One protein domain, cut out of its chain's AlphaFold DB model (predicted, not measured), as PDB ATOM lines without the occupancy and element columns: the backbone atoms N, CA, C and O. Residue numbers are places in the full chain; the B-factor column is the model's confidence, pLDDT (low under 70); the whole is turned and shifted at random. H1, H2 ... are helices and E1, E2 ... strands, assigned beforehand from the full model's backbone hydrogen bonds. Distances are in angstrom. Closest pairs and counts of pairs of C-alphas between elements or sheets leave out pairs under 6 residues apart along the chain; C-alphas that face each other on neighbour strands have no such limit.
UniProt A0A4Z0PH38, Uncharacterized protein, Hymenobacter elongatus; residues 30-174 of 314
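AT A GLANCE: This is residues 30 to 174 of the 314 residues of an uncharacterized protein of Hymenobacter elongatus (UniProt A0A4Z0PH38). Two four-stranded sheets, E1 to E4 and E5 to E8, lie face to face as a sandwich, their strands nearly aligned; H1 crosses the first sheet on the face turned away from the second, and H2 runs along E5 at the edge of the second. The link from E6 to E7, residues 148 to 159, reaches far from the middle at one end. The printed part has 145 residues, with two named helices followed by eight named strands; the sheets run E1 E2 E3 E4 and E5 E6 E7 E8, both antiparallel, and the class is mixed, helices and strands. The whole is compact, with a radius of gyration of the C-alphas of 14.7 A and spans of 45 by 32 by 24 A.

IN THESE COORDINATES: H1, residues 36 to 46, begins at C-alpha 36 (11.857, 96.850, 10.659) and is 15.9 A long; H2, residues 64 to 73, is 14.0 A long. E1 is residues 78 to 81, E2 90 to 97, E3 100 to 109 with 24.9 A, and E4 114 to 118. E5 is residues 125 to 135 with 26.3 A, starting at C-alpha 125 (-11.558, 103.792, 16.905). E6 is residues 138 to 147 with 28.9 A, E7 160 to 167 with 20.7 A, and E8 170 to 173, ending at C-alpha 173 (-14.080, 87.377, 17.284).

HOW THE PARTS SIT: E1 to E4 form a meander, each strand the antiparallel neighbour of the one before, and so do E5 to E8. N 79 and O 92 of the hairpin E1 and E2 are 2.9 A apart, N 93 and O 105 of E2 and E3 2.8 A, and N 108 and O 115 of E3 and E4 2.8 A, within hydrogen-bond range. In the second sheet the same holds for N 133 and O 140 of E5 and E6, 2.8 A, N 143 and O 162 of E6 and E7, 2.9 A, and N 165 and O 172 of E7 and E8, 2.9 A. E2 bends by 61 degrees at residue 94 and E5 by 63 degrees at residue 128. Between the sheets, the closest C-alphas of E3 and E5 are those of Ser 102 and Cys 127, 5.9 A apart. H1 is on the first sheet at a height of 9.2 A and runs across the strands, at 89 degrees to E2 on the local plane; its closest C-alphas with E4 are those of Val 46 and Leu 114, 6.7 A apart. H2 is on the second sheet at a height of 9.5 A, over E5 and along it at 7 degrees on the local plane; its closest C-alphas with E5 are those of Val 66 and Cys 127, 5.7 A apart. In both helices every O i to N i+4 pair is within hydrogen-bond range.

THE WHOLE: The two C-alphas farthest apart, those of Glu 112 and Asp 154, are 46.5 A apart. The printed part has no cut. The links H1 to H2 and E6 to E7 are long. The mean pLDDT of the printed part is 93.4; residues 122, 123 and 152 are under 70.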
ATOM      1  N   ILE A  30       8.504  86.488   4.211       95.94
ATOM      2  CA  ILE A  30       8.207  86.788   5.614       95.94
ATOM      3  C   ILE A  30       9.263  86.179   6.543       95.94
ATOM      4  O   ILE A  30       9.765  86.876   7.426       95.94
ATOM      5  N   ASP A  31       9.671  84.924   6.350       95.25
ATOM      6  CA  ASP A  31      10.705  84.275   7.174       95.25
ATOM      7  C   ASP A  31      12.059  84.987   7.074       95.25
ATOM      8  O   ASP A  31      12.747  85.171   8.085       95.25
ATOM      9  N   ALA A  32      12.397  85.472   5.877       95.44
ATOM     10  CA  ALA A  32      13.629  86.209   5.613       95.44
ATOM     11  C   ALA A  32      13.665  87.607   6.265       95.44
ATOM     12  O   ALA A  32      14.753  88.124   6.542       95.44
ATOM     13  N   ALA A  33      12.507  88.220   6.537       96.94
ATOM     14  CA  ALA A  33      12.426  89.525   7.185       96.94
ATOM     15  C   ALA A  33      12.812  89.434   8.674       96.94
ATOM     16  O   ALA A  33      12.173  88.737   9.468       96.94
ATOM     17  N   LYS A  34      13.879  90.149   9.054       97.00
ATOM     18  CA  LYS A  34      14.460  90.171  10.411       97.00
ATOM     19  C   LYS A  34      14.561  91.576  11.009       97.00
ATOM     20  O   LYS A  34      14.900  91.713  12.181       97.00
ATOM     21  N   THR A  35      14.309  92.614  10.215       98.06
ATOM     22  CA  THR A  35      14.441  94.019  10.622       98.06
ATOM     23  C   THR A  35      13.199  94.819  10.247       98.06
ATOM     24  O   THR A  35      12.504  94.477   9.289       98.06
ATOM     25  N   ASP A  36      12.964  95.928  10.950       98.25
ATOM     26  CA  ASP A  36      11.857  96.850  10.659       98.25
ATOM     27  C   ASP A  36      11.849  97.309   9.197       98.25
ATOM     28  O   ASP A  36      10.798  97.346   8.567       98.25
ATOM     29  N   ALA A  37      13.024  97.605   8.629       98.25
ATOM     30  CA  ALA A  37      13.150  98.040   7.240       98.25
ATOM     31  C   ALA A  37      12.727  96.945   6.248       98.25
ATOM     32  O   ALA A  37      12.066  97.240   5.254       98.25
ATOM     33  N   GLN A  38      13.066  95.682   6.520       98.12
ATOM     34  CA  GLN A  38      12.648  94.556   5.681       98.12
ATOM     35  C   GLN A  38      11.137  94.328   5.765       98.12
ATOM     36  O   GLN A  38      10.496  94.175   4.730       98.12
ATOM     37  N   VAL A  39      10.562  94.371   6.973       98.31
ATOM     38  CA  VAL A  39       9.108  94.260   7.174       98.31
ATOM     39  C   VAL A  39       8.372  95.402   6.470       98.31
ATOM     40  O   VAL A  39       7.418  95.170   5.733       98.31
ATOM     41  N   GLN A  40       8.849  96.635   6.638       98.25
ATOM     42  CA  GLN A  40       8.290  97.812   5.984       98.25
ATOM     43  C   GLN A  40       8.312  97.684   4.456       98.25
ATOM     44  O   GLN A  40       7.311  97.970   3.799       98.25
ATOM     45  N   ASN A  41       9.442  97.262   3.885       97.94
ATOM     46  CA  ASN A  41       9.573  97.093   2.439       97.94
ATOM     47  C   ASN A  41       8.655  95.987   1.914       97.94
ATOM     48  O   ASN A  41       8.086  96.147   0.838       97.94
ATOM     49  N   LEU A  42       8.469  94.913   2.686       97.50
ATOM     50  CA  LEU A  42       7.551  93.844   2.323       97.50
ATOM     51  C   LEU A  42       6.111  94.364   2.229       97.50
ATOM     52  O   LEU A  42       5.493  94.233   1.178       97.50
ATOM     53  N   VAL A  43       5.620  95.059   3.259       97.62
ATOM     54  CA  VAL A  43       4.281  95.679   3.250       97.62
ATOM     55  C   VAL A  43       4.098  96.611   2.047       97.62
ATOM     56  O   VAL A  43       3.109  96.513   1.326       97.62
ATOM     57  N   ARG A  44       5.077  97.486   1.787       97.31
ATOM     58  CA  ARG A  44       5.039  98.444   0.669       97.31
ATOM     59  C   ARG A  44       5.035  97.781  -0.708       97.31
ATOM     60  O   ARG A  44       4.579  98.401  -1.664       97.31
ATOM     61  N   SER A  45       5.574  96.568  -0.818       96.56
ATOM     62  CA  SER A  45       5.644  95.833  -2.086       96.56
ATOM     63  C   SER A  45       4.330  95.152  -2.473       96.56
ATOM     64  O   SER A  45       4.117  94.893  -3.653       96.56
ATOM     65  N   VAL A  46       3.454  94.883  -1.500       96.75
ATOM     66  CA  VAL A  46       2.223  94.105  -1.709       96.75
ATOM     67  C   VAL A  46       1.082  94.973  -2.225       96.75
ATOM     68  O   VAL A  46       0.370  94.568  -3.138       96.75
ATOM     69  N   ASP A  47       0.923  96.183  -1.688       95.25
ATOM     70  CA  ASP A  47      -0.126  97.103  -2.125       95.25
ATOM     71  C   ASP A  47       0.365  98.558  -2.078       95.25
ATOM     72  O   ASP A  47       0.845  99.060  -1.057       95.25
ATOM     73  N   LYS A  48       0.197  99.256  -3.209       95.62
ATOM     74  CA  LYS A  48       0.564 100.665  -3.400       95.62
ATOM     75  C   LYS A  48      -0.090 101.603  -2.385       95.62
ATOM     76  O   LYS A  48       0.485 102.649  -2.091       95.62
ATOM     77  N   TYR A  49      -1.261 101.252  -1.842       94.50
ATOM     78  CA  TYR A  49      -1.907 102.019  -0.777       94.50
ATOM     79  C   TYR A  49      -0.963 102.184   0.420       94.50
ATOM     80  O   TYR A  49      -0.890 103.256   1.016       94.50
ATOM     81  N   TYR A  50      -0.147 101.169   0.707       95.75
ATOM     82  CA  TYR A  50       0.800 101.157   1.814       95.75
ATOM     83  C   TYR A  50       2.182 101.720   1.477       95.75
ATOM     84  O   TYR A  50       3.088 101.586   2.295       95.75
ATOM     85  N   ALA A  51       2.371 102.413   0.348       95.94
ATOM     86  CA  ALA A  51       3.672 102.974  -0.050       95.94
ATOM     87  C   ALA A  51       4.337 103.852   1.038       95.94
ATOM     88  O   ALA A  51       5.561 103.871   1.163       95.94
ATOM     89  N   ASN A  52       3.531 104.528   1.866       95.62
ATOM     90  CA  ASN A  52       3.989 105.375   2.975       95.62
ATOM     91  C   ASN A  52       3.935 104.695   4.352       95.62
ATOM     92  O   ASN A  52       4.164 105.351   5.365       95.62
ATOM     93  N   PHE A  53       3.632 103.398   4.419       96.69
ATOM     94  CA  PHE A  53       3.565 102.673   5.684       96.69
ATOM     95  C   PHE A  53       4.940 102.648   6.350       96.69
ATOM     96  O   PHE A  53       5.932 102.364   5.672       96.69
ATOM     97  N   THR A  54       5.033 102.962   7.641       97.06
ATOM     98  CA  THR A  54       6.310 102.934   8.369       97.06
ATOM     99  C   THR A  54       6.273 101.980   9.547       97.06
ATOM    100  O   THR A  54       5.284 101.924  10.273       97.06
ATOM    101  N   VAL A  55       7.366 101.242   9.740       97.19
ATOM    102  CA  VAL A  55       7.536 100.309  10.861       97.19
ATOM    103  C   VAL A  55       8.702 100.787  11.706       97.19
ATOM    104  O   VAL A  55       9.793 101.032  11.190       97.19
ATOM    105  N   LYS A  56       8.466 100.941  13.008       95.44
ATOM    106  CA  LYS A  56       9.491 101.337  13.977       95.44
ATOM    107  C   LYS A  56       9.292 100.557  15.269       95.44
ATOM    108  O   LYS A  56       8.331 100.800  15.995       95.44
ATOM    109  N   SER A  57      10.250  99.700  15.608       95.50
ATOM    110  CA  SER A  57      10.288  98.917  16.850       95.50
ATOM    111  C   SER A  57      10.246  99.777  18.112       95.50
ATOM    112  O   SER A  57       9.865  99.296  19.173       95.50
ATOM    113  N   SER A  58      10.602 101.062  18.011       94.06
ATOM    114  CA  SER A  58      10.485 101.998  19.128       94.06
ATOM    115  C   SER A  58       9.037 102.292  19.528       94.06
ATOM    116  O   SER A  58       8.835 102.740  20.654       94.06
ATOM    117  N   LEU A  59       8.066 102.083  18.621       94.25
ATOM    118  CA  LEU A  59       6.639 102.368  18.816       94.25
ATOM    119  C   LEU A  59       6.403 103.737  19.475       94.25
ATOM    120  O   LEU A  59       5.598 103.895  20.393       94.25
ATOM    121  N   ARG A  60       7.178 104.728  19.021       93.06
ATOM    122  CA  ARG A  60       7.056 106.125  19.436       93.06
ATOM    123  C   ARG A  60       6.090 106.832  18.508       93.06
ATOM    124  O   ARG A  60       6.281 106.810  17.292       93.06
ATOM    125  N   PHE A  61       5.117 107.498  19.110       91.31
ATOM    126  CA  PHE A  61       4.048 108.189  18.408       91.31
ATOM    127  C   PHE A  61       4.034 109.670  18.793       91.31
ATOM    128  O   PHE A  61       4.577 110.071  19.834       91.31
ATOM    129  N   GLU A  62       3.444 110.488  17.924       89.94
ATOM    130  CA  GLU A  62       3.253 111.914  18.192       89.94
ATOM    131  C   GLU A  62       2.314 112.099  19.390       89.94
ATOM    132  O   GLU A  62       2.689 112.755  20.366       89.94
ATOM    133  N   ASP A  63       1.172 111.400  19.403       89.81
ATOM    134  CA  ASP A  63       0.292 111.343  20.567       89.81
ATOM    135  C   ASP A  63       0.896 110.509  21.710       89.81
ATOM    136  O   ASP A  63       1.005 109.276  21.676       89.81
ATOM    137  N   LYS A  64       1.238 111.198  22.802       91.69
ATOM    138  CA  LYS A  64       1.792 110.584  24.016       91.69
ATOM    139  C   LYS A  64       0.806 109.698  24.764       91.69
ATOM    140  O   LYS A  64       1.241 108.835  25.531       91.69
ATOM    141  N   ARG A  65      -0.501 109.849  24.536       91.75
ATOM    142  CA  ARG A  65      -1.524 108.940  25.066       91.75
ATOM    143  C   ARG A  65      -1.405 107.576  24.389       91.75
ATOM    144  O   ARG A  65      -1.377 106.576  25.105       91.75
ATOM    145  N   VAL A  66      -1.254 107.546  23.061       92.69
ATOM    146  CA  VAL A  66      -1.030 106.327  22.261       92.69
ATOM    147  C   VAL A  66       0.279 105.657  22.676       92.69
ATOM    148  O   VAL A  66       0.271 104.501  23.099       92.69
ATOM    149  N   GLU A  67       1.390 106.404  22.686       94.12
ATOM    150  CA  GLU A  67       2.705 105.889  23.110       94.12
ATOM    151  C   GLU A  67       2.659 105.273  24.519       94.12
ATOM    152  O   GLU A  67       3.192 104.186  24.759       94.12
ATOM    153  N   LYS A  68       1.958 105.920  25.463       94.62
ATOM    154  CA  LYS A  68       1.769 105.395  26.821       94.62
ATOM    155  C   LYS A  68       1.021 104.059  26.830       94.62
ATOM    156  O   LYS A  68       1.393 103.192  27.625       94.62
ATOM    157  N   GLN A  69      -0.007 103.875  25.994       95.94
ATOM    158  CA  GLN A  69      -0.731 102.598  25.927       95.94
ATOM    159  C   GLN A  69       0.136 101.485  25.339       95.94
ATOM    160  O   GLN A  69       0.180 100.400  25.914       95.94
ATOM    161  N   TYR A  70       0.882 101.764  24.270       96.12
ATOM    162  CA  TYR A  70       1.812 100.805  23.674       96.12
ATOM    163  C   TYR A  70       2.911 100.374  24.648       96.12
ATOM    164  O   TYR A  70       3.134  99.177  24.844       96.12
ATOM    165  N   ARG A  71       3.522 101.333  25.359       95.25
ATOM    166  CA  ARG A  71       4.509 101.041  26.410       95.25
ATOM    167  C   ARG A  71       3.918 100.194  27.536       95.25
ATOM    168  O   ARG A  71       4.579  99.283  28.019       95.25
ATOM    169  N   LYS A  72       2.681 100.481  27.954       96.19
ATOM    170  CA  LYS A  72       1.973  99.694  28.977       96.19
ATOM    171  C   LYS A  72       1.653  98.277  28.493       96.19
ATOM    172  O   LYS A  72       1.691  97.348  29.292       96.19
ATOM    173  N   ALA A  73       1.302  98.120  27.219       96.12
ATOM    174  CA  ALA A  73       0.946  96.833  26.635       96.12
ATOM    175  C   ALA A  73       2.169  95.934  26.384       96.12
ATOM    176  O   ALA A  73       2.014  94.714  26.345       96.12
ATOM    177  N   GLY A  74       3.365  96.522  26.243       95.75
ATOM    178  CA  GLY A  74       4.615  95.781  26.054       95.75
ATOM    179  C   GLY A  74       4.649  94.990  24.745       95.75
ATOM    180  O   GLY A  74       5.227  93.907  24.699       95.75
ATOM    181  N   VAL A  75       3.974  95.492  23.707       97.00
ATOM    182  CA  VAL A  75       3.873  94.827  22.401       97.00
ATOM    183  C   VAL A  75       5.086  95.127  21.522       97.00
ATOM    184  O   VAL A  75       5.806  96.102  21.744       97.00
ATOM    185  N   LYS A  76       5.306  94.285  20.511       97.62
ATOM    186  CA  LYS A  76       6.344  94.478  19.492       97.62
ATOM    187  C   LYS A  76       5.751  95.155  18.260       97.62
ATOM    188  O   LYS A  76       4.553  95.058  18.015       97.62
ATOM    189  N   ALA A  77       6.595  95.810  17.464       97.56
ATOM    190  CA  ALA A  77       6.148  96.400  16.204       97.56
ATOM    191  C   ALA A  77       5.751  95.348  15.165       97.56
ATOM    192  O   ALA A  77       4.955  95.644  14.284       97.56
ATOM    193  N   TRP A  78       6.276  94.131  15.262       98.50
ATOM    194  CA  TRP A  78       5.827  93.021  14.438       98.50
ATOM    195  C   TRP A  78       6.072  91.682  15.133       98.50
ATOM    196  O   TRP A  78       7.017  91.529  15.911       98.50
ATOM    197  N   GLU A  79       5.203  90.717  14.852       98.25
ATOM    198  CA  GLU A  79       5.238  89.357  15.387       98.25
ATOM    199  C   GLU A  79       4.814  88.357  14.303       98.25
ATOM    200  O   GLU A  79       4.016  88.692  13.431       98.25
ATOM    201  N   LYS A  80       5.352  87.135  14.354       98.12
ATOM    202  CA  LYS A  80       5.108  86.073  13.365       98.12
ATOM    203  C   LYS A  80       4.261  84.950  13.962       98.12
ATOM    204  O   LYS A  80       4.523  84.551  15.096       98.12
ATOM    205  N   ALA A  81       3.299  84.437  13.201       98.25
ATOM    206  CA  ALA A  81       2.532  83.220  13.491       98.25
ATOM    207  C   ALA A  81       1.844  82.718  12.212       98.25
ATOM    208  O   ALA A  81       1.824  83.438  11.230       98.25
ATOM    209  N   ASP A  82       1.291  81.510  12.236       97.88
ATOM    210  CA  ASP A  82       0.442  80.951  11.171       97.88
ATOM    211  C   ASP A  82      -1.032  81.191  11.548       97.88
ATOM    212  O   ASP A  82      -1.638  80.380  12.252       97.88
ATOM    213  N   PHE A  83      -1.568  82.376  11.234       98.25
ATOM    214  CA  PHE A  83      -2.886  82.802  11.720       98.25
ATOM    215  C   PHE A  83      -4.030  82.060  11.039       98.25
ATOM    216  O   PHE A  83      -5.045  81.806  11.696       98.25
ATOM    217  N   ASP A  84      -3.877  81.743   9.754       96.62
ATOM    218  CA  ASP A  84      -4.891  81.065   8.949       96.62
ATOM    219  C   ASP A  84      -4.768  79.530   8.967       96.62
ATOM    220  O   ASP A  84      -5.697  78.835   8.546       96.62
ATOM    221  N   GLY A  85      -3.682  78.996   9.535       96.00
ATOM    222  CA  GLY A  85      -3.453  77.566   9.710       96.00
ATOM    223  C   GLY A  85      -3.035  76.858   8.424       96.00
ATOM    224  O   GLY A  85      -3.222  75.640   8.320       96.00
ATOM    225  N   ASN A  86      -2.526  77.592   7.431       95.81
ATOM    226  CA  ASN A  86      -2.142  77.039   6.135       95.81
ATOM    227  C   ASN A  86      -0.711  76.452   6.117       95.81
ATOM    228  O   ASN A  86      -0.293  75.871   5.114       95.81
ATOM    229  N   GLY A  87       0.026  76.549   7.232       95.56
ATOM    230  CA  GLY A  87       1.397  76.054   7.374       95.56
ATOM    231  C   GLY A  87       2.480  77.046   6.940       95.56
ATOM    232  O   GLY A  87       3.670  76.714   7.007       95.56
ATOM    233  N   HIS A  88       2.106  78.250   6.511       96.19
ATOM    234  CA  HIS A  88       3.012  79.347   6.207       96.19
ATOM    235  C   HIS A  88       3.060  80.364   7.350       96.19
ATOM    236  O   HIS A  88       2.157  80.485   8.169       96.19
ATOM    237  N   THR A  89       4.173  81.093   7.435       97.62
ATOM    238  CA  THR A  89       4.333  82.133   8.453       97.62
ATOM    239  C   THR A  89       3.751  83.446   7.951       97.62
ATOM    240  O   THR A  89       4.209  83.964   6.933       97.62
ATOM    241  N   ASP A  90       2.832  84.012   8.723       98.31
ATOM    242  CA  ASP A  90       2.257  85.342   8.553       98.31
ATOM    243  C   ASP A  90       2.946  86.370   9.460       98.31
ATOM    244  O   ASP A  90       3.775  86.049  10.322       98.31
ATOM    245  N   LEU A  91       2.575  87.640   9.291       98.25
ATOM    246  CA  LEU A  91       3.142  88.750  10.042       98.25
ATOM    247  C   LEU A  91       2.055  89.695  10.563       98.25
ATOM    248  O   LEU A  91       1.372  90.363   9.795       98.25
ATOM    249  N   LEU A  92       1.922  89.806  11.884       98.69
ATOM    250  CA  LEU A  92       1.147  90.859  12.541       98.69
ATOM    251  C   LEU A  92       2.039  92.087  12.706       98.69
ATOM    252  O   LEU A  92       3.127  91.973  13.265       98.69
ATOM    253  N   ILE A  93       1.600  93.251  12.230       98.38
ATOM    254  CA  ILE A  93       2.438  94.447  12.118       98.38
ATOM    255  C   ILE A  93       1.706  95.646  12.707       98.38
ATOM    256  O   ILE A  93       0.572  95.948  12.343       98.38
ATOM    257  N   THR A  94       2.399  96.368  13.577       97.06
ATOM    258  CA  THR A  94       2.060  97.719  14.004       97.06
ATOM    259  C   THR A  94       2.970  98.714  13.295       97.06
ATOM    260  O   THR A  94       4.197  98.616  13.356       97.06
ATOM    261  N   GLY A  95       2.369  99.724  12.680       95.00
ATOM    262  CA  GLY A  95       3.092 100.820  12.052       95.00
ATOM    263  C   GLY A  95       2.300 102.117  12.047       95.00
ATOM    264  O   GLY A  95       1.327 102.274  12.783       95.00
ATOM    265  N   THR A  96       2.723 103.047  11.202       93.50
ATOM    266  CA  THR A  96       1.995 104.288  10.908       93.50
ATOM    267  C   THR A  96       1.723 104.390   9.415       93.50
ATOM    268  O   THR A  96       2.467 103.836   8.601       93.50
ATOM    269  N   HIS A  97       0.653 105.087   9.038       90.69
ATOM    270  CA  HIS A  97       0.245 105.216   7.641       90.69
ATOM    271  C   HIS A  97      -0.452 106.554   7.402       90.69
ATOM    272  O   HIS A  97      -1.516 106.789   7.958       90.69
ATOM    273  N   TYR A  98       0.144 107.430   6.587       86.62
ATOM    274  CA  TYR A  98      -0.338 108.804   6.383       86.62
ATOM    275  C   TYR A  98      -0.572 109.554   7.709       86.62
ATOM    276  O   TYR A  98       0.367 109.727   8.481       86.62
ATOM    277  N   ASP A  99      -1.804 109.999   7.953       76.12
ATOM    278  CA  ASP A  99      -2.278 110.722   9.132       76.12
ATOM    279  C   ASP A  99      -2.629 109.793  10.307       76.12
ATOM    280  O   ASP A  99      -3.024 110.247  11.382       76.12
ATOM    281  N   GLN A 100      -2.488 108.478  10.129       78.44
ATOM    282  CA  GLN A 100      -2.794 107.497  11.159       78.44
ATOM    283  C   GLN A 100      -1.610 107.343  12.103       78.44
ATOM    284  O   GLN A 100      -0.584 106.744  11.764       78.44
ATOM    285  N   GLU A 101      -1.802 107.835  13.326       82.06
ATOM    286  CA  GLU A 101      -0.812 107.751  14.397       82.06
ATOM    287  C   GLU A 101      -0.404 106.311  14.703       82.06
ATOM    288  O   GLU A 101       0.750 106.065  15.014       82.06
ATOM    289  N   SER A 102      -1.323 105.349  14.605       91.56
ATOM    290  CA  SER A 102      -1.005 103.921  14.687       91.56
ATOM    291  C   SER A 102      -1.982 103.107  13.844       91.56
ATOM    292  O   SER A 102      -3.181 103.392  13.820       91.56
ATOM    293  N   LYS A 103      -1.465 102.088  13.156       93.88
ATOM    294  CA  LYS A 103      -2.227 101.153  12.328       93.88
ATOM    295  C   LYS A 103      -1.735  99.734  12.589       93.88
ATOM    296  O   LYS A 103      -0.527  99.491  12.602       93.88
ATOM    297  N   VAL A 104      -2.675  98.811  12.768       96.06
ATOM    298  CA  VAL A 104      -2.402  97.372  12.829       96.06
ATOM    299  C   VAL A 104      -2.875  96.740  11.527       96.06
ATOM    300  O   VAL A 104      -4.009  96.960  11.100       96.06
ATOM    301  N   ILE A 105      -2.001  95.952  10.912       97.19
ATOM    302  CA  ILE A 105      -2.287  95.144   9.724       97.19
ATOM    303  C   ILE A 105      -1.726  93.739   9.931       97.19
ATOM    304  O   ILE A 105      -0.780  93.547  10.699       97.19
ATOM    305  N   CYS A 106      -2.288  92.762   9.235       98.19
ATOM    306  CA  CYS A 106      -1.697  91.442   9.100       98.19
ATOM    307  C   CYS A 106      -1.291  91.222   7.644       98.19
ATOM    308  O   CYS A 106      -2.045  91.541   6.732       98.19
ATOM    309  N   LEU A 107      -0.088  90.706   7.432       98.25
ATOM    310  CA  LEU A 107       0.376  90.235   6.142       98.25
ATOM    311  C   LEU A 107       0.321  88.709   6.153       98.25
ATOM    312  O   LEU A 107       1.122  88.074   6.837       98.25
ATOM    313  N   LEU A 108      -0.627  88.163   5.406       98.12
ATOM    314  CA  LEU A 108      -0.881  86.736   5.288       98.12
ATOM    315  C   LEU A 108      -0.083  86.163   4.125       98.12
ATOM    316  O   LEU A 108      -0.034  86.761   3.043       98.12
ATOM    317  N   ASN A 109       0.528  85.006   4.340       97.56
ATOM    318  CA  ASN A 109       1.197  84.247   3.302       97.56
ATOM    319  C   ASN A 109       0.275  83.147   2.785       97.56
ATOM    320  O   ASN A 109       0.204  82.068   3.357       97.56
ATOM    321  N   MET A 110      -0.362  83.396   1.645       95.12
ATOM    322  CA  MET A 110      -1.286  82.462   0.995       95.12
ATOM    323  C   MET A 110      -0.552  81.429   0.114       95.12
ATOM    324  O   MET A 110      -1.112  80.926  -0.862       95.12
ATOM    325  N   GLY A 111       0.731  81.170   0.385       93.19
ATOM    326  CA  GLY A 111       1.605  80.283  -0.384       93.19
ATOM    327  C   GLY A 111       2.195  80.958  -1.622       93.19
ATOM    328  O   GLY A 111       3.376  81.304  -1.645       93.19
ATOM    329  N   GLU A 112       1.382  81.157  -2.660       90.94
ATOM    330  CA  GLU A 112       1.824  81.776  -3.927       90.94
ATOM    331  C   GLU A 112       1.729  83.306  -3.924       90.94
ATOM    332  O   GLU A 112       2.287  83.977  -4.793       90.94
ATOM    333  N   SER A 113       1.007  83.873  -2.958       94.25
ATOM    334  CA  SER A 113       0.762  85.308  -2.877       94.25
ATOM    335  C   SER A 113       0.767  85.801  -1.439       94.25
ATOM    336  O   SER A 113       0.599  85.036  -0.491       94.25
ATOM    337  N   LEU A 114       0.967  87.106  -1.290       96.44
ATOM    338  CA  LEU A 114       0.864  87.798  -0.018       96.44
ATOM    339  C   LEU A 114      -0.388  88.672  -0.020       96.44
ATOM    340  O   LEU A 114      -0.645  89.380  -0.995       96.44
ATOM    341  N   VAL A 115      -1.138  88.647   1.078       96.25
ATOM    342  CA  VAL A 115      -2.371  89.424   1.242       96.25
ATOM    343  C   VAL A 115      -2.258  90.304   2.478       96.25
ATOM    344  O   VAL A 115      -1.871  89.843   3.548       96.25
ATOM    345  N   LEU A 116      -2.598  91.583   2.336       96.38
ATOM    346  CA  LEU A 116      -2.687  92.512   3.458       96.38
ATOM    347  C   LEU A 116      -4.123  92.574   3.978       96.38
ATOM    348  O   LEU A 116      -5.019  93.016   3.264       96.38
ATOM    349  N   GLU A 117      -4.312  92.186   5.235       96.06
ATOM    350  CA  GLU A 117      -5.579  92.251   5.958       96.06
ATOM    351  C   GLU A 117      -5.510  93.366   7.020       96.06
ATOM    352  O   GLU A 117      -4.845  93.217   8.056       96.06
ATOM    353  N   PRO A 118      -6.143  94.525   6.780       93.44
ATOM    354  CA  PRO A 118      -6.201  95.601   7.758       93.44
ATOM    355  C   PRO A 118      -7.249  95.352   8.849       93.44
ATOM    356  O   PRO A 118      -8.328  94.819   8.608       93.44
ATOM    357  N   PHE A 119      -6.984  95.855  10.056       91.00
ATOM    358  CA  PHE A 119      -7.967  95.893  11.144       91.00
ATOM    359  C   PHE A 119      -8.778  97.197  11.037       91.00
ATOM    360  O   PHE A 119      -8.647  98.107  11.860       91.00
ATOM    361  N   ASP A 120      -9.572  97.333   9.971       74.31
ATOM    362  CA  ASP A 120     -10.225  98.589   9.574       74.31
ATOM    363  C   ASP A 120     -11.398  98.997  10.490       74.31
ATOM    364  O   ASP A 120     -12.570  98.931  10.135       74.31
ATOM    365  N   ARG A 121     -11.082  99.506  11.687       77.00
ATOM    366  CA  ARG A 121     -12.029 100.221  12.578       77.00
ATOM    367  C   ARG A 121     -11.669 101.698  12.778       77.00
ATOM    368  O   ARG A 121     -12.310 102.417  13.547       77.00
ATOM    369  N   GLN A 122     -10.646 102.157  12.060       59.38
ATOM    370  CA  GLN A 122      -9.921 103.418  12.266       59.38
ATOM    371  C   GLN A 122     -10.746 104.703  12.090       59.38
ATOM    372  O   GLN A 122     -10.378 105.757  12.610       59.38
ATOM    373  N   PHE A 123     -11.882 104.650  11.386       67.94
ATOM    374  CA  PHE A 123     -12.766 105.817  11.290       67.94
ATOM    375  C   PHE A 123     -13.384 106.183  12.646       67.94
ATOM    376  O   PHE A 123     -13.631 107.362  12.904       67.94
ATOM    377  N   TYR A 124     -13.568 105.199  13.532       74.31
ATOM    378  CA  TYR A 124     -14.325 105.358  14.780       74.31
ATOM    379  C   TYR A 124     -13.554 104.925  16.023       74.31
ATOM    380  O   TYR A 124     -13.984 105.206  17.143       74.31
ATOM    381  N   GLN A 125     -12.441 104.224  15.837       82.94
ATOM    382  CA  GLN A 125     -11.558 103.792  16.905       82.94
ATOM    383  C   GLN A 125     -10.161 104.385  16.699       82.94
ATOM    384  O   GLN A 125      -9.743 104.662  15.576       82.94
ATOM    385  N   ALA A 126      -9.451 104.600  17.797       87.94
ATOM    386  CA  ALA A 126      -8.097 105.120  17.851       87.94
ATOM    387  C   ALA A 126      -7.196 104.150  18.618       87.94
ATOM    388  O   ALA A 126      -7.675 103.308  19.381       87.94
ATOM    389  N   CYS A 127      -5.882 104.313  18.445       92.62
ATOM    390  CA  CYS A 127      -4.869 103.544  19.164       92.62
ATOM    391  C   CYS A 127      -5.112 102.019  19.089       92.62
ATOM    392  O   CYS A 127      -5.219 101.378  20.142       92.62
ATOM    393  N   PRO A 128      -5.238 101.421  17.885       95.00
ATOM    394  CA  PRO A 128      -5.294  99.970  17.768       95.00
ATOM    395  C   PRO A 128      -4.003  99.388  18.340       95.00
ATOM    396  O   PRO A 128      -2.931  99.874  18.014       95.00
ATOM    397  N   ILE A 129      -4.083  98.381  19.200       96.44
ATOM    398  CA  ILE A 129      -2.943  97.674  19.790       96.44
ATOM    399  C   ILE A 129      -3.203  96.193  19.600       96.44
ATOM    400  O   ILE A 129      -4.236  95.688  20.036       96.44
ATOM    401  N   ALA A 130      -2.251  95.490  19.002       97.50
ATOM    402  CA  ALA A 130      -2.362  94.064  18.770       97.50
ATOM    403  C   ALA A 130      -1.120  93.328  19.259       97.50
ATOM    404  O   ALA A 130      -0.013  93.862  19.241       97.50
ATOM    405  N   ARG A 131      -1.330  92.094  19.707       97.81
ATOM    406  CA  ARG A 131      -0.270  91.134  20.015       97.81
ATOM    407  C   ARG A 131      -0.759  89.722  19.780       97.81
ATOM    408  O   ARG A 131      -1.965  89.464  19.839       97.81
ATOM    409  N   ILE A 132       0.175  88.806  19.599       98.25
ATOM    410  CA  ILE A 132      -0.161  87.391  19.476       98.25
ATOM    411  C   ILE A 132      -0.492  86.808  20.857       98.25
ATOM    412  O   ILE A 132       0.138  87.109  21.871       98.25
ATOM    413  N   SER A 133      -1.520  85.973  20.891       97.69
ATOM    414  CA  SER A 133      -1.918  85.128  22.017       97.69
ATOM    415  C   SER A 133      -2.262  83.734  21.493       97.69
ATOM    416  O   SER A 133      -2.330  83.545  20.282       97.69
ATOM    417  N   TYR A 134      -2.453  82.752  22.372       97.25
ATOM    418  CA  TYR A 134      -2.685  81.366  21.958       97.25
ATOM    419  C   TYR A 134      -3.806  80.718  22.774       97.25
ATOM    420  O   TYR A 134      -3.858  80.890  23.993       97.25
ATOM    421  N   ASP A 135      -4.656  79.929  22.111       96.25
ATOM    422  CA  ASP A 135      -5.495  78.901  22.748       96.25
ATOM    423  C   ASP A 135      -4.983  77.524  22.304       96.25
ATOM    424  O   ASP A 135      -5.212  77.067  21.182       96.25
ATOM    425  N   GLY A 136      -4.187  76.884  23.164       95.25
ATOM    426  CA  GLY A 136      -3.421  75.697  22.790       95.25
ATOM    427  C   GLY A 136      -2.387  76.019  21.707       95.25
ATOM    428  O   GLY A 136      -1.465  76.795  21.944       95.25
ATOM    429  N   LYS A 137      -2.530  75.404  20.527       95.00
ATOM    430  CA  LYS A 137      -1.667  75.659  19.358       95.00
ATOM    431  C   LYS A 137      -2.226  76.714  18.404       95.00
ATOM    432  O   LYS A 137      -1.497  77.138  17.519       95.00
ATOM    433  N   GLN A 138      -3.485  77.117  18.567       96.19
ATOM    434  CA  GLN A 138      -4.122  78.091  17.687       96.19
ATOM    435  C   GLN A 138      -3.613  79.496  18.032       96.19
ATOM    436  O   GLN A 138      -3.867  79.954  19.154       96.19
ATOM    437  N   PRO A 139      -2.930  80.200  17.114       98.00
ATOM    438  CA  PRO A 139      -2.639  81.610  17.304       98.00
ATOM    439  C   PRO A 139      -3.918  82.438  17.186       98.00
ATOM    440  O   PRO A 139      -4.781  82.202  16.339       98.00
ATOM    441  N   LEU A 140      -4.009  83.429  18.062       98.44
ATOM    442  CA  LEU A 140      -5.075  84.412  18.166       98.44
ATOM    443  C   LEU A 140      -4.449  85.806  18.227       98.44
ATOM    444  O   LEU A 140      -3.354  85.984  18.764       98.44
ATOM    445  N   VAL A 141      -5.170  86.823  17.771       98.50
ATOM    446  CA  VAL A 141      -4.767  88.223  17.933       98.50
ATOM    447  C   VAL A 141      -5.512  88.821  19.121       98.50
ATOM    448  O   VAL A 141      -6.730  88.991  19.095       98.50
ATOM    449  N   SER A 142      -4.779  89.167  20.178       98.19
ATOM    450  CA  SER A 142      -5.308  89.989  21.264       98.19
ATOM    451  C   SER A 142      -5.290  91.440  20.801       98.19
ATOM    452  O   SER A 142      -4.229  92.059  20.724       98.19
ATOM    453  N   TYR A 143      -6.467  91.959  20.459       97.50
ATOM    454  CA  TYR A 143      -6.647  93.272  19.857       97.50
ATOM    455  C   TYR A 143      -7.344  94.210  20.838       97.50
ATOM    456  O   TYR A 143      -8.323  93.852  21.487       97.50
ATOM    457  N   THR A 144      -6.828  95.419  20.991       96.44
ATOM    458  CA  THR A 144      -7.403  96.470  21.827       96.44
ATOM    459  C   THR A 144      -7.533  97.730  21.001       96.44
ATOM    460  O   THR A 144      -6.588  98.110  20.321       96.44
ATOM    461  N   ASP A 145      -8.661  98.409  21.109       94.25
ATOM    462  CA  ASP A 145      -8.825  99.752  20.572       94.25
ATOM    463  C   ASP A 145      -9.586 100.647  21.554       94.25
ATOM    464  O   ASP A 145     -10.031 100.214  22.623       94.25
ATOM    465  N   PHE A 146      -9.629 101.934  21.233       92.50
ATOM    466  CA  PHE A 146     -10.237 102.978  22.048       92.50
ATOM    467  C   PHE A 146     -11.186 103.793  21.184       92.50
ATOM    468  O   PHE A 146     -10.999 103.892  19.974       92.50
ATOM    469  N   GLU A 147     -12.176 104.434  21.788       88.88
ATOM    470  CA  GLU A 147     -13.041 105.344  21.045       88.88
ATOM    471  C   GLU A 147     -12.237 106.528  20.507       88.88
ATOM    472  O   GLU A 147     -11.401 107.105  21.211       88.88
ATOM    473  N   LYS A 148     -12.481 106.889  19.241       84.44
ATOM    474  CA  LYS A 148     -11.810 108.036  18.634       84.44
ATOM    475  C   LYS A 148     -12.221 109.313  19.380       84.44
ATOM    476  O   LYS A 148     -13.417 109.599  19.470       84.44
ATOM    477  N   PRO A 149     -11.265 110.090  19.915       79.88
ATOM    478  CA  PRO A 149     -11.594 111.310  20.636       79.88
ATOM    479  C   PRO A 149     -12.179 112.343  19.662       79.88
ATOM    480  O   PRO A 149     -11.552 112.679  18.662       79.88
ATOM    481  N   PHE A 150     -13.381 112.848  19.951       72.50
ATOM    482  CA  PHE A 150     -14.005 113.934  19.176       72.50
ATOM    483  C   PHE A 150     -13.418 115.315  19.536       72.50
ATOM    484  O   PHE A 150     -13.453 116.236  18.730       72.50
ATOM    485  N   LEU A 151     -12.833 115.445  20.735       75.38
ATOM    486  CA  LEU A 151     -12.112 116.621  21.238       75.38
ATOM    487  C   LEU A 151     -10.862 116.176  22.011       75.38
ATOM    488  O   LEU A 151     -10.766 115.016  22.419       75.38
ATOM    489  N   SER A 152      -9.912 117.092  22.233       63.00
ATOM    490  CA  SER A 152      -8.704 116.811  23.022       63.00
ATOM    491  C   SER A 152      -9.058 116.529  24.482       63.00
ATOM    492  O   SER A 152      -9.188 117.434  25.297       63.00
ATOM    493  N   ILE A 153      -9.213 115.248  24.792       71.25
ATOM    494  CA  ILE A 153      -9.324 114.719  26.147       71.25
ATOM    495  C   ILE A 153      -7.947 114.260  26.633       71.25
ATOM    496  O   ILE A 153      -7.193 113.638  25.881       71.25
ATOM    497  N   ASP A 154      -7.626 114.495  27.903       80.94
ATOM    498  CA  ASP A 154      -6.326 114.129  28.494       80.94
ATOM    499  C   ASP A 154      -6.047 112.609  28.485       80.94
ATOM    500  O   ASP A 154      -4.933 112.158  28.761       80.94
ATOM    501  N   SER A 155      -7.051 111.781  28.171       84.81
ATOM    502  CA  SER A 155      -6.956 110.319  28.195       84.81
ATOM    503  C   SER A 155      -7.795 109.645  27.110       84.81
ATOM    504  O   SER A 155      -8.873 110.117  26.774       84.81
ATOM    505  N   LEU A 156      -7.319 108.507  26.594       89.81
ATOM    506  CA  LEU A 156      -8.108 107.634  25.718       89.81
ATOM    507  C   LEU A 156      -9.215 106.940  26.524       89.81
ATOM    508  O   LEU A 156      -8.970 106.475  27.639       89.81
ATOM    509  N   GLN A 157     -10.411 106.852  25.947       90.25
ATOM    510  CA  GLN A 157     -11.614 106.311  26.586       90.25
ATOM    511  C   GLN A 157     -12.219 105.174  25.758       90.25
ATOM    512  O   GLN A 157     -11.749 104.866  24.664       90.25
ATOM    513  N   GLY A 158     -13.243 104.517  26.306       90.62
ATOM    514  CA  GLY A 158     -13.999 103.502  25.572       90.62
ATOM    515  C   GLY A 158     -13.153 102.304  25.143       90.62
ATOM    516  O   GLY A 158     -13.362 101.764  24.060       90.62
ATOM    517  N   LYS A 159     -12.176 101.911  25.974       94.12
ATOM    518  CA  LYS A 159     -11.299 100.767  25.709       94.12
ATOM    519  C   LYS A 159     -12.135  99.517  25.432       94.12
ATOM    520  O   LYS A 159     -12.891  99.080  26.300       94.12
ATOM    521  N   LYS A 160     -11.921  98.891  24.281       94.19
ATOM    522  CA  LYS A 160     -12.486  97.586  23.932       94.19
ATOM    523  C   LYS A 160     -11.352  96.602  23.713       94.19
ATOM    524  O   LYS A 160     -10.278  96.966  23.249       94.19
ATOM    525  N   VAL A 161     -11.583  95.359  24.109       95.75
ATOM    526  CA  VAL A 161     -10.607  94.276  23.997       95.75
ATOM    527  C   VAL A 161     -11.288  93.108  23.317       95.75
ATOM    528  O   VAL A 161     -12.398  92.731  23.686       95.75
ATOM    529  N   PHE A 162     -10.597  92.539  22.346       96.38
ATOM    530  CA  PHE A 162     -11.052  91.438  21.528       96.38
ATOM    531  C   PHE A 162      -9.974  90.362  21.517       96.38
ATOM    532  O   PHE A 162      -8.774  90.643  21.560       96.38
ATOM    533  N   SER A 163     -10.421  89.118  21.451       97.56
ATOM    534  CA  SER A 163      -9.596  88.008  21.002       97.56
ATOM    535  C   SER A 163     -10.075  87.687  19.601       97.56
ATOM    536  O   SER A 163     -11.270  87.467  19.430       97.56
ATOM    537  N   LEU A 164      -9.187  87.706  18.614       98.12
ATOM    538  CA  LEU A 164      -9.539  87.524  17.212       98.12
ATOM    539  C   LEU A 164      -8.869  86.270  16.652       98.12
ATOM    540  O   LEU A 164      -7.742  85.945  17.021       98.12
ATOM    541  N   ILE A 165      -9.567  85.584  15.757       98.00
ATOM    542  CA  ILE A 165      -9.078  84.434  14.996       98.00
ATOM    543  C   ILE A 165      -9.248  84.726  13.507       98.00
ATOM    544  O   ILE A 165     -10.224  85.374  13.125       98.00
ATOM    545  N   TYR A 166      -8.322  84.259  12.671       97.69
ATOM    546  CA  TYR A 166      -8.508  84.313  11.227       97.69
ATOM    547  C   TYR A 166      -9.398  83.150  10.787       97.69
ATOM    548  O   TYR A 166      -9.050  81.982  10.955       97.69
ATOM    549  N   LYS A 167     -10.593  83.453  10.283       96.06
ATOM    550  CA  LYS A 167     -11.561  82.444   9.845       96.06
ATOM    551  C   LYS A 167     -12.506  83.032   8.805       96.06
ATOM    552  O   LYS A 167     -12.826  84.215   8.848       96.06
ATOM    553  N   TYR A 168     -12.963  82.206   7.863       96.38
ATOM    554  CA  TYR A 168     -13.814  82.645   6.745       96.38
ATOM    555  C   TYR A 168     -13.181  83.795   5.933       96.38
ATOM    556  O   TYR A 168     -13.874  84.687   5.436       96.38
ATOM    557  N   GLY A 169     -11.845  83.782   5.830       95.12
ATOM    558  CA  GLY A 169     -11.029  84.729   5.067       95.12
ATOM    559  C   GLY A 169     -10.830  86.112   5.703       95.12
ATOM    560  O   GLY A 169     -10.534  87.054   4.973       95.12
ATOM    561  N   GLY A 170     -11.037  86.268   7.014       96.50
ATOM    562  CA  GLY A 170     -10.742  87.514   7.731       96.50
ATOM    563  C   GLY A 170     -10.632  87.318   9.244       96.50
ATOM    564  O   GLY A 170     -10.973  86.257   9.769       96.50
ATOM    565  N   PHE A 171     -10.167  88.341   9.964       97.44
ATOM    566  CA  PHE A 171     -10.144  88.307  11.429       97.44
ATOM    567  C   PHE A 171     -11.531  88.584  12.012       97.44
ATOM    568  O   PHE A 171     -12.133  89.621  11.743       97.44
ATOM    569  N   ILE A 172     -12.016  87.671  12.852       97.12
ATOM    570  CA  ILE A 172     -13.305  87.757  13.551       97.12
ATOM    571  C   ILE A 172     -13.138  87.418  15.030       97.12
ATOM    572  O   ILE A 172     -12.112  86.865  15.427       97.12
ATOM    573  N   GLU A 173     -14.128  87.731  15.866       96.88
ATOM    574  CA  GLU A 173     -14.080  87.377  17.284       96.88
ATOM    575  C   GLU A 173     -13.854  85.874  17.494       96.88
ATOM    576  O   GLU A 173     -14.486  85.017  16.878       96.88
ATOM    577  N   TYR A 174     -12.942  85.534  18.397       97.12
ATOM    578  CA  TYR A 174     -12.715  84.160  18.798       97.12
ATOM    579  C   TYR A 174     -13.870  83.683  19.681       97.12
ATOM    580  O   TYR A 174     -14.082  84.195  20.781       97.12
TER     581      TYR A 174